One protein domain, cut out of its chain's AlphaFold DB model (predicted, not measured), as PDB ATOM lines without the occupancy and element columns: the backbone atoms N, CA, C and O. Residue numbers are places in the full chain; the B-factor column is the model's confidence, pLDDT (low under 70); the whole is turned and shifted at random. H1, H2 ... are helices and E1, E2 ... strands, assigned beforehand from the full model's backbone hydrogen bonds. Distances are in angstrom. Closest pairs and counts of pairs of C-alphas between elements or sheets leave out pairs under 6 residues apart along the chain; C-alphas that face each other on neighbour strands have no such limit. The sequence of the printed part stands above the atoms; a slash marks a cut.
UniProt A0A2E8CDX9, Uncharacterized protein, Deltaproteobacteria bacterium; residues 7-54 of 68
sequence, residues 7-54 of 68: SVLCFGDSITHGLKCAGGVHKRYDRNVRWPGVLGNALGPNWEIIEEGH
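AT A GLANCE: This is residues 7 to 54 of the 68 residues of an uncharacterized protein of Deltaproteobacteria bacterium (UniProt A0A2E8CDX9). What does the model look like? Two parallel strands, E1 and E2, lie side by side as a small sheet, with helix H2 packed over one face and the short helix H1 near the end of E2 at Gly 53. A long stretch between the helices, residues 18 to 34, folds back on itself with residues 19 to 20 paired to residues 27 to 28, and its tip, residues 21 to 26, sticks out at one end of the longest axis. What is it made of, and how large is it? The printed part has 48 residues with two named helices and two named strands, in the order E1, H1, H2, E2, of mixed class, helices and strands. It is only just compact, close to loose, with a radius of gyration of the C-alphas of 11.3 A and spans of 38 by 17 by 9 A.

IN THESE COORDINATES: Where are the strands? E1 is residues 7 to 12, 16.0 A from first to last C-alpha, and begins at C-alpha 7 at (-10.496, 44.046, 52.538). E2 is residues 47 to 53, 18.2 A long, and ends at C-alpha 53 at (2.531, 35.462, 50.188). Where are the helices? H2 is residues 35 to 43, 12.0 A long, with C-alpha 35 at (-1.324, 39.415, 40.760). H1 is residues 14 to 17, 4.8 A long.

HOW THE PARTS SIT: How do the strands pair? E1 and E2 are parallel neighbours, at 16 degrees between their directions. N 8 and O 48 are within hydrogen-bond range at 2.8 A, and N 50 and O 8 at 2.9 A. How does H2 stand to them? The closest C-alphas of H2 and E2 are those of Gly 40 and Ile 49, 5.9 A apart; those of H2 and E1 are Pro 36 and Cys 10, 6.7 A apart. E1, H1, H2 and E2 form a strand-helix-strand unit, two parallel neighbour strands with helices between them along the chain, and its crossover is right-handed. Where is H1? Its closest C-alpha to E2 is that of His 17, 4.1 A from that of Gly 53. H1 and H2 are close but not clearly touching, with the C-alphas of Thr 16 and Pro 36 7.0 A apart. What do the helix backbones show? In H2 every O i to N i+4 pair is within hydrogen-bond range; H1 is too short for such a pair, and 0 of its 1 O i to N i+3 pair is within range.

THE WHOLE: Which C-alphas are farthest apart? Those of Gly 24 and Asn 46, at 37.7 A. Which links are long? H1 to H2 is a long link of 17 residues, in which residues 19 to 20 pair antiparallel with residues 27 to 28, and residues 21 to 26 stand free. The links E1 to H1 and H2 to E2 are tight. Is anything cut or low in confidence? The printed part has no cut, its mean pLDDT is 94.8, and no printed residue is under 70.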
ATOM      1  N   SER A   7     -11.821  44.657  52.639       96.50
ATOM      2  CA  SER A   7     -10.496  44.046  52.538       96.50
ATOM      3  C   SER A   7     -10.557  42.700  51.814       96.50
ATOM      4  O   SER A   7     -11.535  41.957  51.930       96.50
ATOM      5  N   VAL A   8      -9.502  42.390  51.060       97.69
ATOM      6  CA  VAL A   8      -9.239  41.067  50.481       97.69
ATOM      7  C   VAL A   8      -7.889  40.587  50.987       97.69
ATOM      8  O   VAL A   8      -6.878  41.265  50.808       97.69
ATOM      9  N   LEU A   9      -7.874  39.399  51.586       98.38
ATOM     10  CA  LEU A   9      -6.650  38.700  51.945       98.38
ATOM     11  C   LEU A   9      -6.246  37.745  50.820       98.38
ATOM     12  O   LEU A   9      -6.954  36.782  50.528       98.38
ATOM     13  N   CYS A  10      -5.073  37.976  50.241       98.62
ATOM     14  CA  CYS A  10      -4.427  37.053  49.319       98.62
ATOM     15  C   CYS A  10      -3.417  36.204  50.102       98.62
ATOM     16  O   CYS A  10      -2.272  36.619  50.283       98.62
ATOM     17  N   PHE A  11      -3.842  35.035  50.588       98.31
ATOM     18  CA  PHE A  11      -2.996  34.109  51.349       98.31
ATOM     19  C   PHE A  11      -2.461  32.998  50.441       98.31
ATOM     20  O   PHE A  11      -3.241  32.244  49.865       98.31
ATOM     21  N   GLY A  12      -1.138  32.875  50.311       97.62
ATOM     22  CA  GLY A  12      -0.563  31.857  49.433       97.62
ATOM     23  C   GLY A  12       0.957  31.744  49.477       97.62
ATOM     24  O   GLY A  12       1.610  32.186  50.422       97.62
ATOM     25  N   ASP A  13       1.511  31.120  48.444       95.75
ATOM     26  CA  ASP A  13       2.920  30.739  48.344       95.75
ATOM     27  C   ASP A  13       3.765  31.744  47.522       95.75
ATOM     28  O   ASP A  13       3.449  32.938  47.430       95.75
ATOM     29  N   SER A  14       4.849  31.268  46.892       95.56
ATOM     30  CA  SER A  14       5.713  32.052  45.999       95.56
ATOM     31  C   SER A  14       4.976  32.727  44.838       95.56
ATOM     32  O   SER A  14       5.420  33.782  44.376       95.56
ATOM     33  N   ILE A  15       3.853  32.169  44.378       96.12
ATOM     34  CA  ILE A  15       3.030  32.746  43.308       96.12
ATOM     35  C   ILE A  15       2.317  34.000  43.827       96.12
ATOM     36  O   ILE A  15       2.285  35.025  43.147       96.12
ATOM     37  N   THR A  16       1.822  33.960  45.067       98.19
ATOM     38  CA  THR A  16       1.197  35.120  45.728       98.19
ATOM     39  C   THR A  16       2.220  36.169  46.133       98.19
ATOM     40  O   THR A  16       1.999  37.362  45.933       98.19
ATOM     41  N   HIS A  17       3.389  35.739  46.612       97.31
ATOM     42  CA  HIS A  17       4.518  36.635  46.843       97.31
ATOM     43  C   HIS A  17       4.945  37.355  45.548       97.31
ATOM     44  O   HIS A  17       5.338  38.523  45.579       97.31
ATOM     45  N   GLY A  18       4.849  36.678  44.401       97.06
ATOM     46  CA  GLY A  18       5.347  37.168  43.120       97.06
ATOM     47  C   GLY A  18       6.851  36.943  42.988       97.06
ATOM     48  O   GLY A  18       7.586  37.865  42.638       97.06
ATOM     49  N   LEU A  19       7.329  35.742  43.320       96.31
ATOM     50  CA  LEU A  19       8.724  35.367  43.111       96.31
ATOM     51  C   LEU A  19       9.026  35.264  41.604       96.31
ATOM     52  O   LEU A  19       8.440  34.462  40.881       96.31
ATOM     53  N   LYS A  20       9.976  36.071  41.140       93.38
ATOM     54  CA  LYS A  20      10.632  35.955  39.842       93.38
ATOM     55  C   LYS A  20      11.811  35.000  40.008       93.38
ATOM     56  O   LYS A  20      12.648  35.249  40.869       93.38
ATOM     57  N   CYS A  21      11.863  33.954  39.181       84.69
ATOM     58  CA  CYS A  21      12.968  32.980  39.125       84.69
ATOM     59  C   CYS A  21      13.662  32.927  37.751       84.69
ATOM     60  O   CYS A  21      14.590  32.146  37.545       84.69
ATOM     61  N   ALA A  22      13.206  33.726  36.781       80.62
ATOM     62  CA  ALA A  22      13.758  33.713  35.431       80.62
ATOM     63  C   ALA A  22      15.237  34.141  35.434       80.62
ATOM     64  O   ALA A  22      15.586  35.179  36.000       80.62
ATOM     65  N   GLY A  23      16.091  33.345  34.782       78.19
ATOM     66  CA  GLY A  23      17.526  33.621  34.659       78.19
ATOM     67  C   GLY A  23      18.334  33.414  35.945       78.19
ATOM     68  O   GLY A  23      19.364  34.056  36.107       78.19
ATOM     69  N   GLY A  24      17.859  32.583  36.882       76.56
ATOM     70  CA  GLY A  24      18.562  32.304  38.145       76.56
ATOM     71  C   GLY A  24      18.515  33.450  39.162       76.56
ATOM     72  O   GLY A  24      19.169  33.403  40.198       76.56
ATOM     73  N   VAL A  25      17.740  34.497  38.878       78.38
ATOM     74  CA  VAL A  25      17.572  35.644  39.767       78.38
ATOM     75  C   VAL A  25      16.355  35.407  40.647       78.38
ATOM     76  O   VAL A  25      15.249  35.350  40.125       78.38
ATOM     77  N   HIS A  26      16.547  35.348  41.966       85.75
ATOM     78  CA  HIS A  26      15.464  35.322  42.950       85.75
ATOM     79  C   HIS A  26      15.108  36.751  43.374       85.75
ATOM     80  O   HIS A  26      15.761  37.346  44.231       85.75
ATOM     81  N   LYS A  27      14.087  37.332  42.741       93.00
ATOM     82  CA  LYS A  27      13.576  38.679  43.064       93.00
ATOM     83  C   LYS A  27      12.065  38.654  43.230       93.00
ATOM     84  O   LYS A  27      11.408  37.721  42.788       93.00
ATOM     85  N   ARG A  28      11.495  39.688  43.843       95.25
ATOM     86  CA  ARG A  28      10.041  39.887  43.874       95.25
ATOM     87  C   ARG A  28       9.625  40.788  42.714       95.25
ATOM     88  O   ARG A  28      10.315  41.763  42.431       95.25
ATOM     89  N   TYR A  29       8.515  40.471  42.054       96.12
ATOM     90  CA  TYR A  29       7.856  41.403  41.143       96.12
ATOM     91  C   TYR A  29       7.378  42.645  41.902       96.12
ATOM     92  O   TYR A  29       6.907  42.553  43.044       96.12
ATOM     93  N   ASP A  30       7.452  43.801  41.245       96.88
ATOM     94  CA  ASP A  30       6.922  45.057  41.775       96.88
ATOM     95  C   ASP A  30       5.426  44.951  42.078       96.88
ATOM     96  O   ASP A  30       4.715  44.096  41.539       96.88
ATOM     97  N   ARG A  31       4.934  45.842  42.950       96.19
ATOM     98  CA  ARG A  31       3.563  45.785  43.485       96.19
ATOM     99  C   ARG A  31       2.510  45.643  42.398       96.19
ATOM    100  O   ARG A  31       1.706  44.728  42.477       96.19
ATOM    101  N   ASN A  32       2.568  46.475  41.367       96.81
ATOM    102  CA  ASN A  32       1.555  46.496  40.311       96.81
ATOM    103  C   ASN A  32       1.774  45.444  39.214       96.81
ATOM    104  O   ASN A  32       0.995  45.392  38.269       96.81
ATOM    105  N   VAL A  33       2.820  44.621  39.327       97.00
ATOM    106  CA  VAL A  33       3.133  43.556  38.363       97.00
ATOM    107  C   VAL A  33       2.675  42.193  38.881       97.00
ATOM    108  O   VAL A  33       2.206  41.364  38.105       97.00
ATOM    109  N   ARG A  34       2.778  41.941  40.191       97.50
ATOM    110  CA  ARG A  34       2.266  40.704  40.804       97.50
ATOM    111  C   ARG A  34       0.744  40.726  40.948       97.50
ATOM    112  O   ARG A  34       0.140  41.781  41.147       97.50
ATOM    113  N   TRP A  35       0.129  39.545  40.890       98.38
ATOM    114  CA  TRP A  35      -1.324  39.415  40.760       98.38
ATOM    115  C   TRP A  35      -2.147  40.086  41.879       98.38
ATOM    116  O   TRP A  35      -3.189  40.641  41.535       98.38
ATOM    117  N   PRO A  36      -1.721  40.150  43.164       98.50
ATOM    118  CA  PRO A  36      -2.502  40.863  44.176       98.50
ATOM    119  C   PRO A  36      -2.577  42.373  43.914       98.50
ATOM    120  O   PRO A  36      -3.617  42.990  44.129       98.50
ATOM    121  N   GLY A  37      -1.504  42.984  43.403       98.06
ATOM    122  CA  GLY A  37      -1.535  44.401  43.038       98.06
ATOM    123  C   GLY A  37      -2.327  44.659  41.761       98.06
ATOM    124  O   GLY A  37      -3.062  45.641  41.697       98.06
ATOM    125  N   VAL A  38      -2.258  43.754  40.776       98.56
ATOM    126  CA  VAL A  38      -3.136  43.803  39.590       98.56
ATOM    127  C   VAL A  38      -4.609  43.707  40.003       98.56
ATOM    128  O   VAL A  38      -5.423  44.499  39.531       98.56
ATOM    129  N   LEU A  39      -4.942  42.809  40.937       98.31
ATOM    130  CA  LEU A  39      -6.277  42.703  41.527       98.31
ATOM    131  C   LEU A  39      -6.696  44.010  42.210       98.31
ATOM    132  O   LEU A  39      -7.793  44.496  41.954       98.31
ATOM    133  N   GLY A  40      -5.836  44.598  43.046       97.31
ATOM    134  CA  GLY A  40      -6.123  45.868  43.722       97.31
ATOM    135  C   GLY A  40      -6.412  47.008  42.748       97.31
ATOM    136  O   GLY A  40      -7.384  47.739  42.924       97.31
ATOM    137  N   ASN A  41      -5.630  47.108  41.673       97.56
ATOM    138  CA  ASN A  41      -5.853  48.102  40.624       97.56
ATOM    139  C   ASN A  41      -7.174  47.866  39.875       97.56
ATOM    140  O   ASN A  41      -7.867  48.829  39.558       97.56
ATOM    141  N   ALA A  42      -7.545  46.605  39.628       98.12
ATOM    142  CA  ALA A  42      -8.814  46.256  38.990       98.12
ATOM    143  C   ALA A  42     -10.035  46.500  39.899       98.12
ATOM    144  O   ALA A  42     -11.088  46.910  39.414       98.12
ATOM    145  N   LEU A  43      -9.909  46.263  41.208       96.50
ATOM    146  CA  LEU A  43     -10.976  46.477  42.192       96.50
ATOM    147  C   LEU A  43     -11.175  47.959  42.550       96.50
ATOM    148  O   LEU A  43     -12.290  48.378  42.874       96.50
ATOM    149  N   GLY A  44     -10.108  48.754  42.480       94.88
ATOM    150  CA  GLY A  44     -10.142  50.191  42.717       94.88
ATOM    151  C   GLY A  44     -10.076  50.592  44.201       94.88
ATOM    152  O   GLY A  44      -9.955  49.752  45.092       94.88
ATOM    153  N   PRO A  45     -10.170  51.902  44.492       93.06
ATOM    154  CA  PRO A  45      -9.761  52.493  45.774       93.06
ATOM    155  C   PRO A  45     -10.649  52.134  46.973       93.06
ATOM    156  O   PRO A  45     -10.287  52.414  48.111       93.06
ATOM    157  N   ASN A  46     -11.810  51.517  46.741       93.94
ATOM    158  CA  ASN A  46     -12.703  51.067  47.814       93.94
ATOM    159  C   ASN A  46     -12.286  49.709  48.408       93.94
ATOM    160  O   ASN A  46     -12.954  49.208  49.320       93.94
ATOM    161  N   TRP A  47     -11.213  49.113  47.884       95.81
ATOM    162  CA  TRP A  47     -10.687  47.828  48.314       95.81
ATOM    163  C   TRP A  47      -9.267  47.949  48.859       95.81
ATOM    164  O   TRP A  47      -8.392  48.563  48.254       95.81
ATOM    165  N   GLU A  48      -9.035  47.303  49.994       95.94
ATOM    166  CA  GLU A  48      -7.713  47.091  50.568       95.94
ATOM    167  C   GLU A  48      -7.235  45.676  50.227       95.94
ATOM    168  O   GLU A  48      -7.926  44.696  50.508       95.94
ATOM    169  N   ILE A  49      -6.046  45.562  49.634       97.50
ATOM    170  CA  ILE A  49      -5.411  44.269  49.362       97.50
ATOM    171  C   ILE A  49      -4.358  43.987  50.428       97.50
ATOM    172  O   ILE A  49      -3.367  44.715  50.534       97.50
ATOM    173  N   ILE A  50      -4.544  42.891  51.159       97.94
ATOM    174  CA  ILE A  50      -3.593  42.365  52.136       97.94
ATOM    175  C   ILE A  50      -2.872  41.181  51.490       97.94
ATOM    176  O   ILE A  50      -3.493  40.198  51.087       97.94
ATOM    177  N   GLU A  51      -1.552  41.285  51.361       98.44
ATOM    178  CA  GLU A  51      -0.726  40.287  50.681       98.44
ATOM    179  C   GLU A  51       0.017  39.398  51.684       98.44
ATOM    180  O   GLU A  51       1.062  39.788  52.201       98.44
ATOM    181  N   GLU A  52      -0.455  38.170  51.877       98.25
ATOM    182  CA  GLU A  52       0.183  37.152  52.718       98.25
ATOM    183  C   GLU A  52       0.791  36.046  51.848       98.25
ATOM    184  O   GLU A  52       0.360  34.893  51.874       98.25
ATOM    185  N   GLY A  53       1.780  36.402  51.026       97.38
ATOM    186  CA  GLY A  53       2.531  35.462  50.188       97.38
ATOM    187  C   GLY A  53       3.853  35.042  50.831       97.38
ATOM    188  O   GLY A  53       4.730  35.888  51.015       97.38
ATOM    189  N   HIS A  54       4.034  33.748  51.110       95.06
ATOM    190  CA  HIS A  54       5.266  33.204  51.694       95.06
ATOM    191  C   HIS A  54       5.864  32.112  50.797       95.06
ATOM    192  O   HIS A  54       5.269  31.055  50.601       95.06
TER     193      HIS A  54